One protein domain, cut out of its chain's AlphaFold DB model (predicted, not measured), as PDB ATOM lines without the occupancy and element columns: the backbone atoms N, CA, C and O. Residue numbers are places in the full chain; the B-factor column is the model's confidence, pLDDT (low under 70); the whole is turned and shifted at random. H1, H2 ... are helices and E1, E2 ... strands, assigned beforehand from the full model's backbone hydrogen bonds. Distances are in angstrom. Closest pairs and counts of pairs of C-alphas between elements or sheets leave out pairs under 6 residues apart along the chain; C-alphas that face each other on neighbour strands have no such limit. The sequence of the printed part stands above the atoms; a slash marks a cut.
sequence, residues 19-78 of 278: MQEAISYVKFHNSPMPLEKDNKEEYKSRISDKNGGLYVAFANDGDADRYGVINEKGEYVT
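What this domain is: This is residues 19 to 78 of the 278 residues of an uncharacterized protein of Cyanobacteria bacterium UBA11991 (UniProt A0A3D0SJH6). A two-strand hairpin, E1 and E2, has helix H1 packed over one face, and together they make a small body. From one end of the body a long loop with the short helix H2 reaches far out, its residues 34 to 42 sticking out, while the hairpin's turn, residues 61 to 66, sticks out at the opposite end. The printed part has 60 residues, with H1, H2, E1 and E2 in that order along the chain; the sheet, order E1 - E2, is antiparallel. The class is mixed, helices and strands, with 26 of the 60 residues in named elements, under half. The whole is a loose rod with a radius of gyration of the C-alphas of 13.7 A, spanning 45 by 22 by 19 A.

How they stand to each other: E1, residues 56 to 60, and E2, residues 67 to 71, form an antiparallel hairpin at 162 degrees between directions. N 57 and O 70 are within hydrogen-bond range at 2.9 A, as are N 68 and O 59 at 2.7 A. Residues 69 to 70 of E2 also pair antiparallel with residues 76 to 77. H1, residues 19 to 30, has its closest C-alphas to E2 at Ile 23 and Ile 70, 6.7 A apart, and to E1 at Ala 22 and Ala 57, 7.1 A apart. H2, residues 42 to 45, is apart from H1 and from E2. In H1 every O i to N i+4 pair is within hydrogen-bond range; H2 is too short for such a pair, and its one O i to N i+3 pair is not within range.

Where its parts are: E1 is 13.6 A long and E2 13.2 A, ending at C-alpha 71 (140.569, 111.860, 72.918). H1 runs 16.5 A from C-alpha 19 (150.646, 109.347, 79.233). H2 is 5.5 A long.

The domain as a whole: The C-alphas of Lys 37 and Asp 65, the two farthest apart, are 45.1 A apart. The printed part has no cut. The link from H1 to H2 is long, with 11 residues. The mean pLDDT of the printed part is 74.6, and residues 32 to 52 are under 70.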
ATOM      1  N   MET A  19     151.655 108.538  79.934       73.88
ATOM      2  CA  MET A  19     150.646 109.347  79.233       73.88
ATOM      3  C   MET A  19     151.168 109.969  77.921       73.88
ATOM      4  O   MET A  19     150.420 110.054  76.950       73.88
ATOM      5  N   GLN A  20     152.454 110.340  77.852       75.44
ATOM      6  CA  GLN A  20     153.098 110.782  76.601       75.44
ATOM      7  C   GLN A  20     153.101 109.692  75.532       75.44
ATOM      8  O   GLN A  20     152.859 109.968  74.355       75.44
ATOM      9  N   GLU A  21     153.394 108.460  75.943       80.25
ATOM     10  CA  GLU A  21     153.431 107.308  75.049       80.25
ATOM     11  C   GLU A  21     152.030 107.034  74.510       80.25
ATOM     12  O   GLU A  21     151.870 106.892  73.303       80.25
ATOM     13  N   ALA A  22     151.005 107.084  75.367       81.19
ATOM     14  CA  ALA A  22     149.611 106.935  74.958       81.19
ATOM     15  C   ALA A  22     149.166 108.035  73.975       81.19
ATOM     16  O   ALA A  22     148.566 107.731  72.946       81.19
ATOM     17  N   ILE A  23     149.515 109.303  74.223       84.62
ATOM     18  CA  ILE A  23     149.231 110.406  73.288       84.62
ATOM     19  C   ILE A  23     149.915 110.176  71.944       84.62
ATOM     20  O   ILE A  23     149.285 110.295  70.893       84.62
ATOM     21  N   SER A  24     151.204 109.839  71.977       83.69
ATOM     22  CA  SER A  24     151.991 109.588  70.770       83.69
ATOM     23  C   SER A  24     151.424 108.405  69.992       83.69
ATOM     24  O   SER A  24     151.311 108.470  68.771       83.69
ATOM     25  N   TYR A  25     150.989 107.363  70.701       83.19
ATOM     26  CA  TYR A  25     150.342 106.192  70.133       83.19
ATOM     27  C   TYR A  25     149.026 106.561  69.442       83.19
ATOM     28  O   TYR A  25     148.835 106.191  68.284       83.19
ATOM     29  N   VAL A  26     148.150 107.338  70.090       86.06
ATOM     30  CA  VAL A  26     146.879 107.779  69.489       86.06
ATOM     31  C   VAL A  26     147.121 108.651  68.260       86.06
ATOM     32  O   VAL A  26     146.580 108.366  67.190       86.06
ATOM     33  N   LYS A  27     147.994 109.661  68.368       85.62
ATOM     34  CA  LYS A  27     148.353 110.533  67.238       85.62
ATOM     35  C   LYS A  27     148.912 109.736  66.074       85.62
ATOM     36  O   LYS A  27     148.531 109.980  64.932       85.62
ATOM     37  N   PHE A  28     149.798 108.784  66.351       81.88
ATOM     38  CA  PHE A  28     150.377 107.933  65.326       81.88
ATOM     39  C   PHE A  28     149.291 107.138  64.601       81.88
ATOM     40  O   PHE A  28     149.212 107.213  63.381       81.88
ATOM     41  N   HIS A  29     148.414 106.444  65.326       79.38
ATOM     42  CA  HIS A  29     147.411 105.564  64.721       79.38
ATOM     43  C   HIS A  29     146.275 106.307  64.007       79.38
ATOM     44  O   HIS A  29     145.757 105.780  63.025       79.38
ATOM     45  N   ASN A  30     145.941 107.530  64.430       80.19
ATOM     46  CA  ASN A  30     144.864 108.325  63.828       80.19
ATOM     47  C   ASN A  30     145.339 109.377  62.812       80.19
ATOM     48  O   ASN A  30     144.511 110.005  62.151       80.19
ATOM     49  N   SER A  31     146.651 109.574  62.639       71.75
ATOM     50  CA  SER A  31     147.166 110.455  61.584       71.75
ATOM     51  C   SER A  31     146.923 109.849  60.195       71.75
ATOM     52  O   SER A  31     147.201 108.657  60.007       71.75
ATOM     53  N   PRO A  32     146.482 110.650  59.202       62.66
ATOM     54  CA  PRO A  32     146.345 110.184  57.825       62.66
ATOM     55  C   PRO A  32     147.688 109.649  57.312       62.66
ATOM     56  O   PRO A  32     148.738 110.241  57.568       62.66
ATOM     57  N   MET A  33     147.669 108.512  56.607       58.78
ATOM     58  CA  MET A  33     148.892 107.925  56.051       58.78
ATOM     59  C   MET A  33     149.583 108.914  55.098       58.78
ATOM     60  O   MET A  33     148.910 109.487  54.234       58.78
ATOM     61  N   PRO A  34     150.919 109.051  55.159       53.66
ATOM     62  CA  PRO A  34     151.672 109.589  54.038       53.66
ATOM     63  C   PRO A  34     151.382 108.732  52.798       53.66
ATOM     64  O   PRO A  34     151.428 107.505  52.861       53.66
ATOM     65  N   LEU A  35     151.086 109.363  51.659       48.78
ATOM     66  CA  LEU A  35     150.786 108.683  50.387       48.78
ATOM     67  C   LEU A  35     152.001 107.953  49.767       48.78
ATOM     68  O   LEU A  35     151.906 107.437  48.651       48.78
ATOM     69  N   GLU A  36     153.147 107.912  50.448       53.56
ATOM     70  CA  GLU A  36     154.387 107.360  49.906       53.56
ATOM     71  C   GLU A  36     154.510 105.850  50.151       53.56
ATOM     72  O   GLU A  36     154.268 105.322  51.237       53.56
ATOM     73  N   LYS A  37     154.858 105.136  49.077       47.38
ATOM     74  CA  LYS A  37     154.670 103.688  48.882       47.38
ATOM     75  C   LYS A  37     155.633 102.768  49.649       47.38
ATOM     76  O   LYS A  37     155.508 101.550  49.497       47.38
ATOM     77  N   ASP A  38     156.548 103.292  50.462       51.53
ATOM     78  CA  ASP A  38     157.739 102.522  50.858       51.53
ATOM     79  C   ASP A  38     157.767 101.973  52.296       51.53
ATOM     80  O   ASP A  38     158.579 101.096  52.579       51.53
ATOM     81  N   ASN A  39     156.822 102.320  53.180       54.16
ATOM     82  CA  ASN A  39     156.812 101.806  54.563       54.16
ATOM     83  C   ASN A  39     155.824 100.645  54.797       54.16
ATOM     84  O   ASN A  39     154.911 100.705  55.621       54.16
ATOM     85  N   LYS A  40     156.030  99.525  54.089       53.75
ATOM     86  CA  LYS A  40     155.215  98.294  54.231       53.75
ATOM     87  C   LYS A  40     155.288  97.625  55.616       53.75
ATOM     88  O   LYS A  40     154.385  96.866  55.958       53.75
ATOM     89  N   GLU A  41     156.341  97.878  56.392       55.88
ATOM     90  CA  GLU A  41     156.485  97.395  57.779       55.88
ATOM     91  C   GLU A  41     155.628  98.225  58.756       55.88
ATOM     92  O   GLU A  41     154.931  97.664  59.597       55.88
ATOM     93  N   GLU A  42     155.580  99.550  58.573       53.62
ATOM     94  CA  GLU A  42     154.739 100.479  59.349       53.62
ATOM     95  C   GLU A  42     153.236 100.232  59.113       53.62
ATOM     96  O   GLU A  42     152.404 100.415  60.001       53.62
ATOM     97  N   TYR A  43     152.898  99.716  57.926       51.09
ATOM     98  CA  TYR A  43     151.552  99.278  57.543       51.09
ATOM     99  C   TYR A  43     151.026  98.087  58.367       51.09
ATOM    100  O   TYR A  43     149.818  97.885  58.439       51.09
ATOM    101  N   LYS A  44     151.911  97.265  58.958       50.75
ATOM    102  CA  LYS A  44     151.528  96.061  59.722       50.75
ATOM    103  C   LYS A  44     151.398  96.299  61.228       50.75
ATOM    104  O   LYS A  44     150.780  95.473  61.893       50.75
ATOM    105  N   SER A  45     151.996  97.366  61.766       54.06
ATOM    106  CA  SER A  45     151.977  97.663  63.207       54.06
ATOM    107  C   SER A  45     150.804  98.544  63.631       54.06
ATOM    108  O   SER A  45     150.380  98.462  64.783       54.06
ATOM    109  N   ARG A  46     150.247  99.349  62.715       56.62
ATOM    110  CA  ARG A  46     148.976 100.041  62.953       56.62
ATOM    111  C   ARG A  46     147.861  99.010  62.937       56.62
ATOM    112  O   ARG A  46     147.778  98.242  61.981       56.62
ATOM    113  N   ILE A  47     147.054  98.977  64.004       54.88
ATOM    114  CA  ILE A  47     145.940  98.036  64.187       54.88
ATOM    115  C   ILE A  47     145.225  97.840  62.850       54.88
ATOM    116  O   ILE A  47     144.611  98.750  62.299       54.88
ATOM    117  N   SER A  48     145.359  96.632  62.315       47.69
ATOM    118  CA  SER A  48     144.802  96.180  61.049       47.69
ATOM    119  C   SER A  48     143.291  95.945  61.130       47.69
ATOM    120  O   SER A  48     142.802  94.969  60.559       47.69
ATOM    121  N   ASP A  49     142.543  96.786  61.840       49.06
ATOM    122  CA  ASP A  49     141.089  96.704  61.841       49.06
ATOM    123  C   ASP A  49     140.552  97.582  60.728       49.06
ATOM    124  O   ASP A  49     140.585  98.809  60.745       49.06
ATOM    125  N   LYS A  50     140.073  96.884  59.707       46.56
ATOM    126  CA  LYS A  50     139.604  97.393  58.425       46.56
ATOM    127  C   LYS A  50     138.410  98.362  58.506       46.56
ATOM    128  O   LYS A  50     137.786  98.529  57.472       46.56
ATOM    129  N   ASN A  51     138.075  98.971  59.654       51.00
ATOM    130  CA  ASN A  51     136.898  99.842  59.813       51.00
ATOM    131  C   ASN A  51     136.918 100.890  60.964       51.00
ATOM    132  O   ASN A  51     135.869 101.477  61.214       51.00
ATOM    133  N   GLY A  52     138.020 101.196  61.667       57.00
ATOM    134  CA  GLY A  52     137.957 102.271  62.683       57.00
ATOM    135  C   GLY A  52     139.290 102.682  63.307       57.00
ATOM    136  O   GLY A  52     140.126 101.831  63.587       57.00
ATOM    137  N   GLY A  53     139.485 103.990  63.508       71.69
ATOM    138  CA  GLY A  53     140.608 104.539  64.278       71.69
ATOM    139  C   GLY A  53     140.436 104.336  65.789       71.69
ATOM    140  O   GLY A  53     139.436 103.787  66.248       71.69
ATOM    141  N   LEU A  54     141.406 104.789  66.584       83.38
ATOM    142  CA  LEU A  54     141.292 104.804  68.046       83.38
ATOM    143  C   LEU A  54     140.319 105.908  68.480       83.38
ATOM    144  O   LEU A  54     140.527 107.069  68.143       83.38
ATOM    145  N   TYR A  55     139.284 105.569  69.246       86.50
ATOM    146  CA  TYR A  55     138.243 106.532  69.641       86.50
ATOM    147  C   TYR A  55     138.551 107.271  70.949       86.50
ATOM    148  O   TYR A  55     138.170 108.422  71.120       86.50
ATOM    149  N   VAL A  56     139.223 106.606  71.888       92.75
ATOM    150  CA  VAL A  56     139.622 107.158  73.187       92.75
ATOM    151  C   VAL A  56     140.702 106.257  73.782       92.75
ATOM    152  O   VAL A  56     140.707 105.048  73.536       92.75
ATOM    153  N   ALA A  57     141.617 106.825  74.562       92.00
ATOM    154  CA  ALA A  57     142.555 106.062  75.376       92.00
ATOM    155  C   ALA A  57     142.437 106.460  76.848       92.00
ATOM    156  O   ALA A  57     142.282 107.636  77.185       92.00
ATOM    157  N   PHE A  58     142.541 105.458  77.714       92.06
ATOM    158  CA  PHE A  58     142.469 105.618  79.158       92.06
ATOM    159  C   PHE A  58     143.776 105.195  79.810       92.06
ATOM    160  O   PHE A  58     144.453 104.276  79.350       92.06
ATOM    161  N   ALA A  59     144.098 105.852  80.913       88.94
ATOM    162  CA  ALA A  59     145.162 105.447  81.807       88.94
ATOM    163  C   ALA A  59     144.673 105.570  83.248       88.94
ATOM    164  O   ALA A  59     143.976 106.522  83.589       88.94
ATOM    165  N   ASN A  60     145.051 104.617  84.090       86.75
ATOM    166  CA  ASN A  60     144.745 104.615  85.512       86.75
ATOM    167  C   ASN A  60     146.051 104.664  86.314       86.75
ATOM    168  O   ASN A  60     147.117 104.323  85.789       86.75
ATOM    169  N   ASP A  61     145.986 105.126  87.560       83.88
ATOM    170  CA  ASP A  61     147.108 105.022  88.490       83.88
ATOM    171  C   ASP A  61     147.166 103.632  89.152       83.88
ATOM    172  O   ASP A  61     146.477 102.701  88.736       83.88
ATOM    173  N   GLY A  62     148.075 103.449  90.116       82.38
ATOM    174  CA  GLY A  62     148.488 102.121  90.587       82.38
ATOM    175  C   GLY A  62     147.375 101.269  91.204       82.38
ATOM    176  O   GLY A  62     147.395 100.051  91.041       82.38
ATOM    177  N   ASP A  63     146.416 101.890  91.889       86.31
ATOM    178  CA  ASP A  63     145.226 101.247  92.463       86.31
ATOM    179  C   ASP A  63     143.935 101.561  91.685       86.31
ATOM    180  O   ASP A  63     142.856 101.111  92.069       86.31
ATOM    181  N   ALA A  64     144.067 102.253  90.549       89.31
ATOM    182  CA  ALA A  64     143.009 102.623  89.616       89.31
ATOM    183  C   ALA A  64     141.879 103.487  90.193       89.31
ATOM    184  O   ALA A  64     140.791 103.562  89.609       89.31
ATOM    185  N   ASP A  65     142.140 104.183  91.299       91.25
ATOM    186  CA  ASP A  65     141.195 105.149  91.846       91.25
ATOM    187  C   ASP A  65     141.166 106.443  91.008       91.25
ATOM    188  O   ASP A  65     140.134 107.116  90.952       91.25
ATOM    189  N   ARG A  66     142.230 106.730  90.241       90.81
ATOM    190  CA  ARG A  66     142.280 107.845  89.285       90.81
ATOM    191  C   ARG A  66     142.240 107.406  87.835       90.81
ATOM    192  O   ARG A  66     142.607 106.289  87.468       90.81
ATOM    193  N   TYR A  67     141.840 108.346  86.987       91.44
ATOM    194  CA  TYR A  67     141.794 108.196  85.542       91.44
ATOM    195  C   TYR A  67     142.456 109.377  84.816       91.44
ATOM    196  O   TYR A  67     142.469 110.522  85.271       91.44
ATOM    197  N   GLY A  68     142.994 109.086  83.639       90.88
ATOM    198  CA  GLY A  68     143.454 110.041  82.646       90.88
ATOM    199  C   GLY A  68     142.898 109.658  81.282       90.88
ATOM    200  O   GLY A  68     142.850 108.475  80.946       90.88
ATOM    201  N   VAL A  69     142.477 110.658  80.511       93.19
ATOM    202  CA  VAL A  69     141.730 110.451  79.265       93.19
ATOM    203  C   VAL A  69     142.417 111.172  78.122       93.19
ATOM    204  O   VAL A  69     142.858 112.314  78.265       93.19
ATOM    205  N   ILE A  70     142.499 110.496  76.984       92.31
ATOM    206  CA  ILE A  70     143.024 111.033  75.737       92.31
ATOM    207  C   ILE A  70     141.956 110.831  74.664       92.31
ATOM    208  O   ILE A  70     141.502 109.705  74.454       92.31
ATOM    209  N   ASN A  71     141.549 111.913  74.003       94.25
ATOM    210  CA  ASN A  71     140.569 111.860  72.918       94.25
ATOM    211  C   ASN A  71     141.174 111.270  71.631       94.25
ATOM    212  O   ASN A  71     142.375 111.013  71.539       94.25
ATOM    213  N   GLU A  72     140.353 111.082  70.604       92.94
ATOM    214  CA  GLU A  72     140.768 110.508  69.324       92.94
ATOM    215  C   GLU A  72     141.817 111.349  68.568       92.94
ATOM    216  O   GLU A  72     142.488 110.842  67.669       92.94
ATOM    217  N   LYS A  73     142.030 112.620  68.921       90.19
ATOM    218  CA  LYS A  73     143.108 113.448  68.346       90.19
ATOM    219  C   LYS A  73     144.431 113.316  69.096       90.19
ATOM    220  O   LYS A  73     145.432 113.930  68.717       90.19
ATOM    221  N   GLY A  74     144.464 112.505  70.151       88.94
ATOM    222  CA  GLY A  74     145.624 112.385  71.019       88.94
ATOM    223  C   GLY A  74     145.810 113.613  71.909       88.94
ATOM    224  O   GLY A  74     146.941 113.971  72.234       88.94
ATOM    225  N   GLU A  75     144.726 114.298  72.260       89.75
ATOM    226  CA  GLU A  75     144.740 115.428  73.187       89.75
ATOM    227  C   GLU A  75     144.266 114.952  74.560       89.75
ATOM    228  O   GLU A  75     143.352 114.134  74.676       89.75
ATOM    229  N   TYR A  76     144.908 115.453  75.613       89.25
ATOM    230  CA  TYR A  76     144.501 115.154  76.980       89.25
ATOM    231  C   TYR A  76     143.198 115.883  77.309       89.25
ATOM    232  O   TYR A  76     143.117 117.097  77.129       89.25
ATOM    233  N   VAL A  77     142.220 115.153  77.838       93.19
ATOM    234  CA  VAL A  77     140.952 115.715  78.310       93.19
ATOM    235  C   VAL A  77     141.006 115.824  79.824       93.19
ATOM    236  O   VAL A  77     141.272 114.843  80.524       93.19
ATOM    237  N   THR A  78     140.795 117.029  80.346       93.00
ATOM    238  CA  THR A  78     140.967 117.282  81.777       93.00
ATOM    239  C   THR A  78     139.856 116.628  82.608       93.00
ATOM    240  O   THR A  78     138.720 116.513  82.140       93.00
TER     241      THR A  78